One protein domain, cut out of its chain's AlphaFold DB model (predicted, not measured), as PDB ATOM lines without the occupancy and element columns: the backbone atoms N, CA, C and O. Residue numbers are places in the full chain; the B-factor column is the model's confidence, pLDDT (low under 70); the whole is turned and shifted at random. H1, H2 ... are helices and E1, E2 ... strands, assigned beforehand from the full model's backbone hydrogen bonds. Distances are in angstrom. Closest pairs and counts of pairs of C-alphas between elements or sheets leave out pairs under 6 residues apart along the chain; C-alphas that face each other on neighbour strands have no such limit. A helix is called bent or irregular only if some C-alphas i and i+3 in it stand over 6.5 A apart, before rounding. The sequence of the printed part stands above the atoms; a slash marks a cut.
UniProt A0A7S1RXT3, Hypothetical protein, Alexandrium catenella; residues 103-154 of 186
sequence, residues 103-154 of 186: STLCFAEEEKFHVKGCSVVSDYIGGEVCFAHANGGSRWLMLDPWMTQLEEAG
ATOM      1  N   SER A 103       2.904  -8.434  16.074       95.69
ATOM      2  CA  SER A 103       1.514  -8.077  15.821       95.69
ATOM      3  C   SER A 103       0.768  -8.079  17.149       95.69
ATOM      4  O   SER A 103       0.487  -9.145  17.703       95.69
ATOM      5  N   THR A 104       0.482  -6.890  17.677       96.25
ATOM      6  CA  THR A 104      -0.419  -6.722  18.822       96.25
ATOM      7  C   THR A 104      -1.856  -6.841  18.332       96.25
ATOM      8  O   THR A 104      -2.239  -6.243  17.326       96.25
ATOM      9  N   LEU A 105      -2.641  -7.692  18.989       94.69
ATOM     10  CA  LEU A 105      -3.931  -8.116  18.440       94.69
ATOM     11  C   LEU A 105      -5.113  -7.335  19.017       94.69
ATOM     12  O   LEU A 105      -6.157  -7.237  18.377       94.69
ATOM     13  N   CYS A 106      -4.985  -6.755  20.212       92.12
ATOM     14  CA  CYS A 106      -6.082  -5.992  20.805       92.12
ATOM     15  C   CYS A 106      -6.451  -4.786  19.925       92.12
ATOM     16  O   CYS A 106      -5.598  -3.962  19.596       92.12
ATOM     17  N   PHE A 107      -7.732  -4.688  19.553       91.94
ATOM     18  CA  PHE A 107      -8.297  -3.688  18.629       91.94
ATOM     19  C   PHE A 107      -7.746  -3.719  17.191       91.94
ATOM     20  O   PHE A 107      -8.133  -2.886  16.358       91.94
ATOM     21  N   ALA A 108      -6.862  -4.660  16.858       91.44
ATOM     22  CA  ALA A 108      -6.520  -4.926  15.471       91.44
ATOM     23  C   ALA A 108      -7.758  -5.468  14.731       91.44
ATOM     24  O   ALA A 108      -8.635  -6.078  15.340       91.44
ATOM     25  N   GLU A 109      -7.861  -5.195  13.432       91.50
ATOM     26  CA  GLU A 109      -8.953  -5.728  12.608       91.50
ATOM     27  C   GLU A 109      -8.713  -7.228  12.411       91.50
ATOM     28  O   GLU A 109      -7.682  -7.615  11.858       91.50
ATOM     29  N   GLU A 110      -9.631  -8.070  12.885       90.81
ATOM     30  CA  GLU A 110      -9.501  -9.529  12.806       90.81
ATOM     31  C   GLU A 110      -9.371  -9.994  11.353       90.81
ATOM     32  O   GLU A 110      -8.518 -10.820  11.038       90.81
ATOM     33  N   GLU A 111     -10.140  -9.384  10.451       93.00
ATOM     34  CA  GLU A 111     -10.162  -9.682   9.020       93.00
ATOM     35  C   GLU A 111      -8.827  -9.422   8.304       93.00
ATOM     36  O   GLU A 111      -8.627  -9.895   7.187       93.00
ATOM     37  N   LYS A 112      -7.902  -8.684   8.933       92.06
ATOM     38  CA  LYS A 112      -6.545  -8.453   8.415       92.06
ATOM     39  C   LYS A 112      -5.596  -9.602   8.722       92.06
ATOM     40  O   LYS A 112      -4.429  -9.532   8.342       92.06
ATOM     41  N   PHE A 113      -6.052 -10.632   9.420       92.88
ATOM     42  CA  PHE A 113      -5.251 -11.793   9.758       92.88
ATOM     43  C   PHE A 113      -5.923 -13.062   9.269       92.88
ATOM     44  O   PHE A 113      -7.141 -13.211   9.309       92.88
ATOM     45  N   HIS A 114      -5.113 -14.010   8.821       92.94
ATOM     46  CA  HIS A 114      -5.613 -15.305   8.390       92.94
ATOM     47  C   HIS A 114      -4.539 -16.379   8.523       92.94
ATOM     48  O   HIS A 114      -3.339 -16.112   8.421       92.94
ATOM     49  N   VAL A 115      -4.975 -17.619   8.728       91.06
ATOM     50  CA  VAL A 115      -4.087 -18.782   8.698       91.06
ATOM     51  C   VAL A 115      -3.868 -19.197   7.246       91.06
ATOM     52  O   VAL A 115      -4.816 -19.375   6.480       91.06
ATOM     53  N   LYS A 116      -2.605 -19.354   6.848       89.88
ATOM     54  CA  LYS A 116      -2.216 -19.835   5.519       89.88
ATOM     55  C   LYS A 116      -1.124 -20.886   5.660       89.88
ATOM     56  O   LYS A 116       0.017 -20.571   5.992       89.88
ATOM     57  N   GLY A 117      -1.468 -22.140   5.375       87.56
ATOM     58  CA  GLY A 117      -0.584 -23.260   5.689       87.56
ATOM     59  C   GLY A 117      -0.368 -23.347   7.200       87.56
ATOM     60  O   GLY A 117      -1.336 -23.344   7.949       87.56
ATOM     61  N   CYS A 118       0.892 -23.369   7.639       88.31
ATOM     62  CA  CYS A 118       1.268 -23.469   9.054       88.31
ATOM     63  C   CYS A 118       1.711 -22.145   9.681       88.31
ATOM     64  O   CYS A 118       2.509 -22.135  10.618       88.31
ATOM     65  N   SER A 119       1.193 -21.037   9.156       89.88
ATOM     66  CA  SER A 119       1.576 -19.687   9.556       89.88
ATOM     67  C   SER A 119       0.350 -18.784   9.661       89.88
ATOM     68  O   SER A 119      -0.613 -18.930   8.904       89.88
ATOM     69  N   VAL A 120       0.416 -17.808  10.568       91.31
ATOM     70  CA  VAL A 120      -0.513 -16.672  10.598       91.31
ATOM     71  C   VAL A 120       0.069 -15.568   9.723       91.31
ATOM     72  O   VAL A 120       1.221 -15.172   9.898       91.31
ATOM     73  N   VAL A 121      -0.722 -15.074   8.780       93.12
ATOM     74  CA  VAL A 121      -0.380 -13.962   7.894       93.12
ATOM     75  C   VAL A 121      -1.149 -12.728   8.343       93.12
ATOM     76  O   VAL A 121      -2.301 -12.835   8.756       93.12
ATOM     77  N   SER A 122      -0.504 -11.565   8.269       93.19
ATOM     78  CA  SER A 122      -1.120 -10.271   8.534       93.19
ATOM     79  C   SER A 122      -1.023  -9.365   7.311       93.19
ATOM     80  O   SER A 122       0.065  -9.103   6.791       93.19
ATOM     81  N   ASP A 123      -2.163  -8.835   6.888       91.69
ATOM     82  CA  ASP A 123      -2.281  -7.878   5.791       91.69
ATOM     83  C   ASP A 123      -1.687  -6.514   6.156       91.69
ATOM     84  O   ASP A 123      -1.270  -5.777   5.264       91.69
ATOM     85  N   TYR A 124      -1.567  -6.189   7.452       86.81
ATOM     86  CA  TYR A 124      -0.854  -4.988   7.904       86.81
ATOM     87  C   TYR A 124       0.619  -5.008   7.468       86.81
ATOM     88  O   TYR A 124       1.183  -3.966   7.134       86.81
ATOM     89  N   ILE A 125       1.236  -6.195   7.434       88.31
ATOM     90  CA  ILE A 125       2.642  -6.373   7.036       88.31
ATOM     91  C   ILE A 125       2.811  -7.021   5.662       88.31
ATOM     92  O   ILE A 125       3.931  -7.028   5.139       88.31
ATOM     93  N   GLY A 126       1.722  -7.539   5.085       86.31
ATOM     94  CA  GLY A 126       1.698  -8.275   3.823       86.31
ATOM     95  C   GLY A 126       2.414  -9.626   3.890       86.31
ATOM     96  O   GLY A 126       2.974 -10.064   2.890       86.31
ATOM     97  N   GLY A 127       2.472 -10.263   5.064       90.06
ATOM     98  CA  GLY A 127       3.311 -11.443   5.272       90.06
ATOM     99  C   GLY A 127       3.076 -12.161   6.596       90.06
ATOM    100  O   GLY A 127       2.181 -11.818   7.362       90.06
ATOM    101  N   GLU A 128       3.878 -13.195   6.847       91.25
ATOM    102  CA  GLU A 128       3.803 -13.995   8.073       91.25
ATOM    103  C   GLU A 128       4.129 -13.156   9.312       91.25
ATOM    104  O   GLU A 128       5.120 -12.425   9.329       91.25
ATOM    105  N   VAL A 129       3.337 -13.319  10.368       89.88
ATOM    106  CA  VAL A 129       3.560 -12.715  11.683       89.88
ATOM    107  C   VAL A 129       4.777 -13.354  12.356       89.88
ATOM    108  O   VAL A 129       4.904 -14.573  12.404       89.88
ATOM    109  N   CYS A 130       5.687 -12.539  12.901       90.62
ATOM    110  CA  CYS A 130       6.842 -13.066  13.641       90.62
ATOM    111  C   CYS A 130       6.459 -13.458  15.075       90.62
ATOM    112  O   CYS A 130       6.743 -14.575  15.506       90.62
ATOM    113  N   PHE A 131       5.800 -12.547  15.794       92.12
ATOM    114  CA  PHE A 131       5.231 -12.780  17.117       92.12
ATOM    115  C   PHE A 131       3.808 -12.226  17.164       92.12
ATOM    116  O   PHE A 131       3.603 -11.034  16.949       92.12
ATOM    117  N   ALA A 132       2.830 -13.079  17.457       93.00
ATOM    118  CA  ALA A 132       1.464 -12.652  17.730       93.00
ATOM    119  C   ALA A 132       1.321 -12.414  19.239       93.00
ATOM    120  O   ALA A 132       1.418 -13.357  20.024       93.00
ATOM    121  N   HIS A 133       1.119 -11.163  19.649       95.19
ATOM    122  CA  HIS A 133       0.880 -10.816  21.045       95.19
ATOM    123  C   HIS A 133      -0.615 -10.585  21.266       95.19
ATOM    124  O   HIS A 133      -1.159  -9.530  20.940       95.19
ATOM    125  N   ALA A 134      -1.282 -11.600  21.814       91.31
ATOM    126  CA  ALA A 134      -2.711 -11.570  22.097       91.31
ATOM    127  C   ALA A 134      -3.029 -10.821  23.404       91.31
ATOM    128  O   ALA A 134      -3.489 -11.409  24.383       91.31
ATOM    129  N   ASN A 135      -2.752  -9.514  23.428       89.25
ATOM    130  CA  ASN A 135      -3.013  -8.647  24.575       89.25
ATOM    131  C   ASN A 135      -4.518  -8.420  24.822       89.25
ATOM    132  O   ASN A 135      -5.350  -8.493  23.912       89.25
ATOM    133  N   GLY A 136      -4.881  -8.123  26.072       86.06
ATOM    134  CA  GLY A 136      -6.273  -7.893  26.467       86.06
ATOM    135  C   GLY A 136      -7.186  -9.089  26.159       86.06
ATOM    136  O   GLY A 136      -6.856 -10.235  26.453       86.06
ATOM    137  N   GLY A 137      -8.353  -8.826  25.562       82.50
ATOM    138  CA  GLY A 137      -9.340  -9.860  25.214       82.50
ATOM    139  C   GLY A 137      -9.050 -10.638  23.923       82.50
ATOM    140  O   GLY A 137      -9.771 -11.586  23.613       82.50
ATOM    141  N   SER A 138      -8.011 -10.265  23.167       88.44
ATOM    142  CA  SER A 138      -7.747 -10.810  21.822       88.44
ATOM    143  C   SER A 138      -7.309 -12.279  21.808       88.44
ATOM    144  O   SER A 138      -7.385 -12.930  20.766       88.44
ATOM    145  N   ARG A 139      -6.924 -12.839  22.962       84.00
ATOM    146  CA  ARG A 139      -6.666 -14.278  23.113       84.00
ATOM    147  C   ARG A 139      -7.835 -15.121  22.604       84.00
ATOM    148  O   ARG A 139      -7.648 -15.973  21.748       84.00
ATOM    149  N   TRP A 140      -9.033 -14.852  23.114       83.94
ATOM    150  CA  TRP A 140     -10.220 -15.661  22.829       83.94
ATOM    151  C   TRP A 140     -10.823 -15.354  21.460       83.94
ATOM    152  O   TRP A 140     -11.412 -16.228  20.836       83.94
ATOM    153  N   LEU A 141     -10.688 -14.102  21.014       84.50
ATOM    154  CA  LEU A 141     -11.283 -13.628  19.766       84.50
ATOM    155  C   LEU A 141     -10.448 -14.007  18.541       84.50
ATOM    156  O   LEU A 141     -11.014 -14.259  17.489       84.50
ATOM    157  N   MET A 142      -9.119 -14.048  18.672       89.06
ATOM    158  CA  MET A 142      -8.217 -14.175  17.524       89.06
ATOM    159  C   MET A 142      -7.251 -15.348  17.684       89.06
ATOM    160  O   MET A 142      -7.225 -16.245  16.844       89.06
ATOM    161  N   LEU A 143      -6.481 -15.381  18.779       87.38
ATOM    162  CA  LEU A 143      -5.402 -16.362  18.928       87.38
ATOM    163  C   LEU A 143      -5.922 -17.802  19.016       87.38
ATOM    164  O   LEU A 143      -5.450 -18.660  18.274       87.38
ATOM    165  N   ASP A 144      -6.889 -18.073  19.892       86.31
ATOM    166  CA  ASP A 144      -7.426 -19.422  20.101       86.31
ATOM    167  C   ASP A 144      -8.085 -19.997  18.820       86.31
ATOM    168  O   ASP A 144      -7.783 -21.144  18.461       86.31
ATOM    169  N   PRO A 145      -8.899 -19.232  18.058       89.62
ATOM    170  CA  PRO A 145      -9.375 -19.659  16.743       89.62
ATOM    171  C   PRO A 145      -8.260 -20.002  15.749       89.62
ATOM    172  O   PRO A 145      -8.368 -20.998  15.034       89.62
ATOM    173  N   TRP A 146      -7.179 -19.217  15.686       90.56
ATOM    174  CA  TRP A 146      -6.068 -19.506  14.770       90.56
ATOM    175  C   TRP A 146      -5.266 -20.726  15.198       90.56
ATOM    176  O   TRP A 146      -4.890 -21.528  14.348       90.56
ATOM    177  N   MET A 147      -5.034 -20.893  16.500       87.81
ATOM    178  CA  MET A 147      -4.392 -22.091  17.039       87.81
ATOM    179  C   MET A 147      -5.199 -23.341  16.687       87.81
ATOM    180  O   MET A 147      -4.626 -24.313  16.206       87.81
ATOM    181  N   THR A 148      -6.528 -23.278  16.814       88.38
ATOM    182  CA  THR A 148      -7.427 -24.365  16.394       88.38
ATOM    183  C   THR A 148      -7.282 -24.662  14.898       88.38
ATOM    184  O   THR A 148      -7.048 -25.808  14.524       88.38
ATOM    185  N   GLN A 149      -7.320 -23.641  14.036       89.19
ATOM    186  CA  GLN A 149      -7.145 -23.815  12.585       89.19
ATOM    187  C   GLN A 149      -5.777 -24.418  12.221       89.19
ATOM    188  O   GLN A 149      -5.688 -25.280  11.348       89.19
ATOM    189  N   LEU A 150      -4.704 -23.983  12.887       89.12
ATOM    190  CA  LEU A 150      -3.357 -24.526  12.694       89.12
ATOM    191  C   LEU A 150      -3.289 -25.997  13.121       89.12
ATOM    192  O   LEU A 150      -2.720 -26.826  12.411       89.12
ATOM    193  N   GLU A 151      -3.887 -26.346  14.260       87.50
ATOM    194  CA  GLU A 151      -3.956 -27.728  14.730       87.50
ATOM    195  C   GLU A 151      -4.754 -28.625  13.777       87.50
ATOM    196  O   GLU A 151      -4.291 -29.720  13.446       87.50
ATOM    197  N   GLU A 152      -5.904 -28.156  13.289       87.31
ATOM    198  CA  GLU A 152      -6.739 -28.854  12.303       87.31
ATOM    199  C   GLU A 152      -6.021 -29.039  10.959       87.31
ATOM    200  O   GLU A 152      -6.174 -30.075  10.309       87.31
ATOM    201  N   ALA A 153      -5.171 -28.085  10.574       85.88
ATOM    202  CA  ALA A 153      -4.299 -28.186   9.405       85.88
ATOM    203  C   ALA A 153      -3.096 -29.132   9.610       85.88
ATOM    204  O   ALA A 153      -2.307 -29.338   8.686       85.88
ATOM    205  N   GLY A 154      -2.938 -29.721  10.801       87.69
ATOM    206  CA  GLY A 154      -1.832 -30.620  11.132       87.69
ATOM    207  C   GLY A 154      -0.511 -29.903  11.435       87.69
ATOM    208  O   GLY A 154       0.539 -30.542  11.485       87.69
TER     209      GLY A 154
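Overview. This is residues 103 to 154 of the 186 residues of the protein "Hypothetical protein" of Alexandrium catenella (UniProt A0A7S1RXT3). What is the main picture? A small two-strand hairpin, E1 and E2, has one long helix, H1, packed over one face and running nearly in line with E1, with the short strand E3 off to one side. What is it made of? The printed part has 52 residues with three named strands and one named helix, in the order E1, E2, E3, H1, and is of mixed class, helices and strands, with an antiparallel sheet E1 - E2; 26 residues are in named elements. The whole is compact, with radius of gyration of the C-alphas 10.1 A and spans of 28 by 23 by 18 A.

Along the chain. Where are the strands? E1 is residues 113 to 116, 9.6 A, from C-alpha 113 at (-5.251, -11.793, 9.758); E2 is 119 to 122, 9.8 A; E3 is 131 to 133, 6.2 A. Where is the helix? H1 is residues 138 to 152, 20.4 A, ending at C-alpha 152 (-6.739, -28.854, 12.303); it is only just irregular, C-alphas 141 and 144 being 7.0 A apart.

Arrangement. How do E1 and E2 pair? This hairpin is antiparallel at 147 degrees, with N 121 and O 114 2.8 A apart. What is near H1? Its closest C-alphas to E1 are Trp 146 and Val 115, 6.4 A. In H1, 9 of 11 O i to N i+4 pairs are within hydrogen-bond range. Where is E3? It pairs with no named strand; residues 132 to 133 pair parallel with 103 to 104.

Size, cuts and confidence. How large is it? The farthest C-alphas, Phe 107 and Gly 154, are 28.7 A apart. Is it whole? The printed part has no cut and no long link, and no printed residue is under 70 in pLDDT.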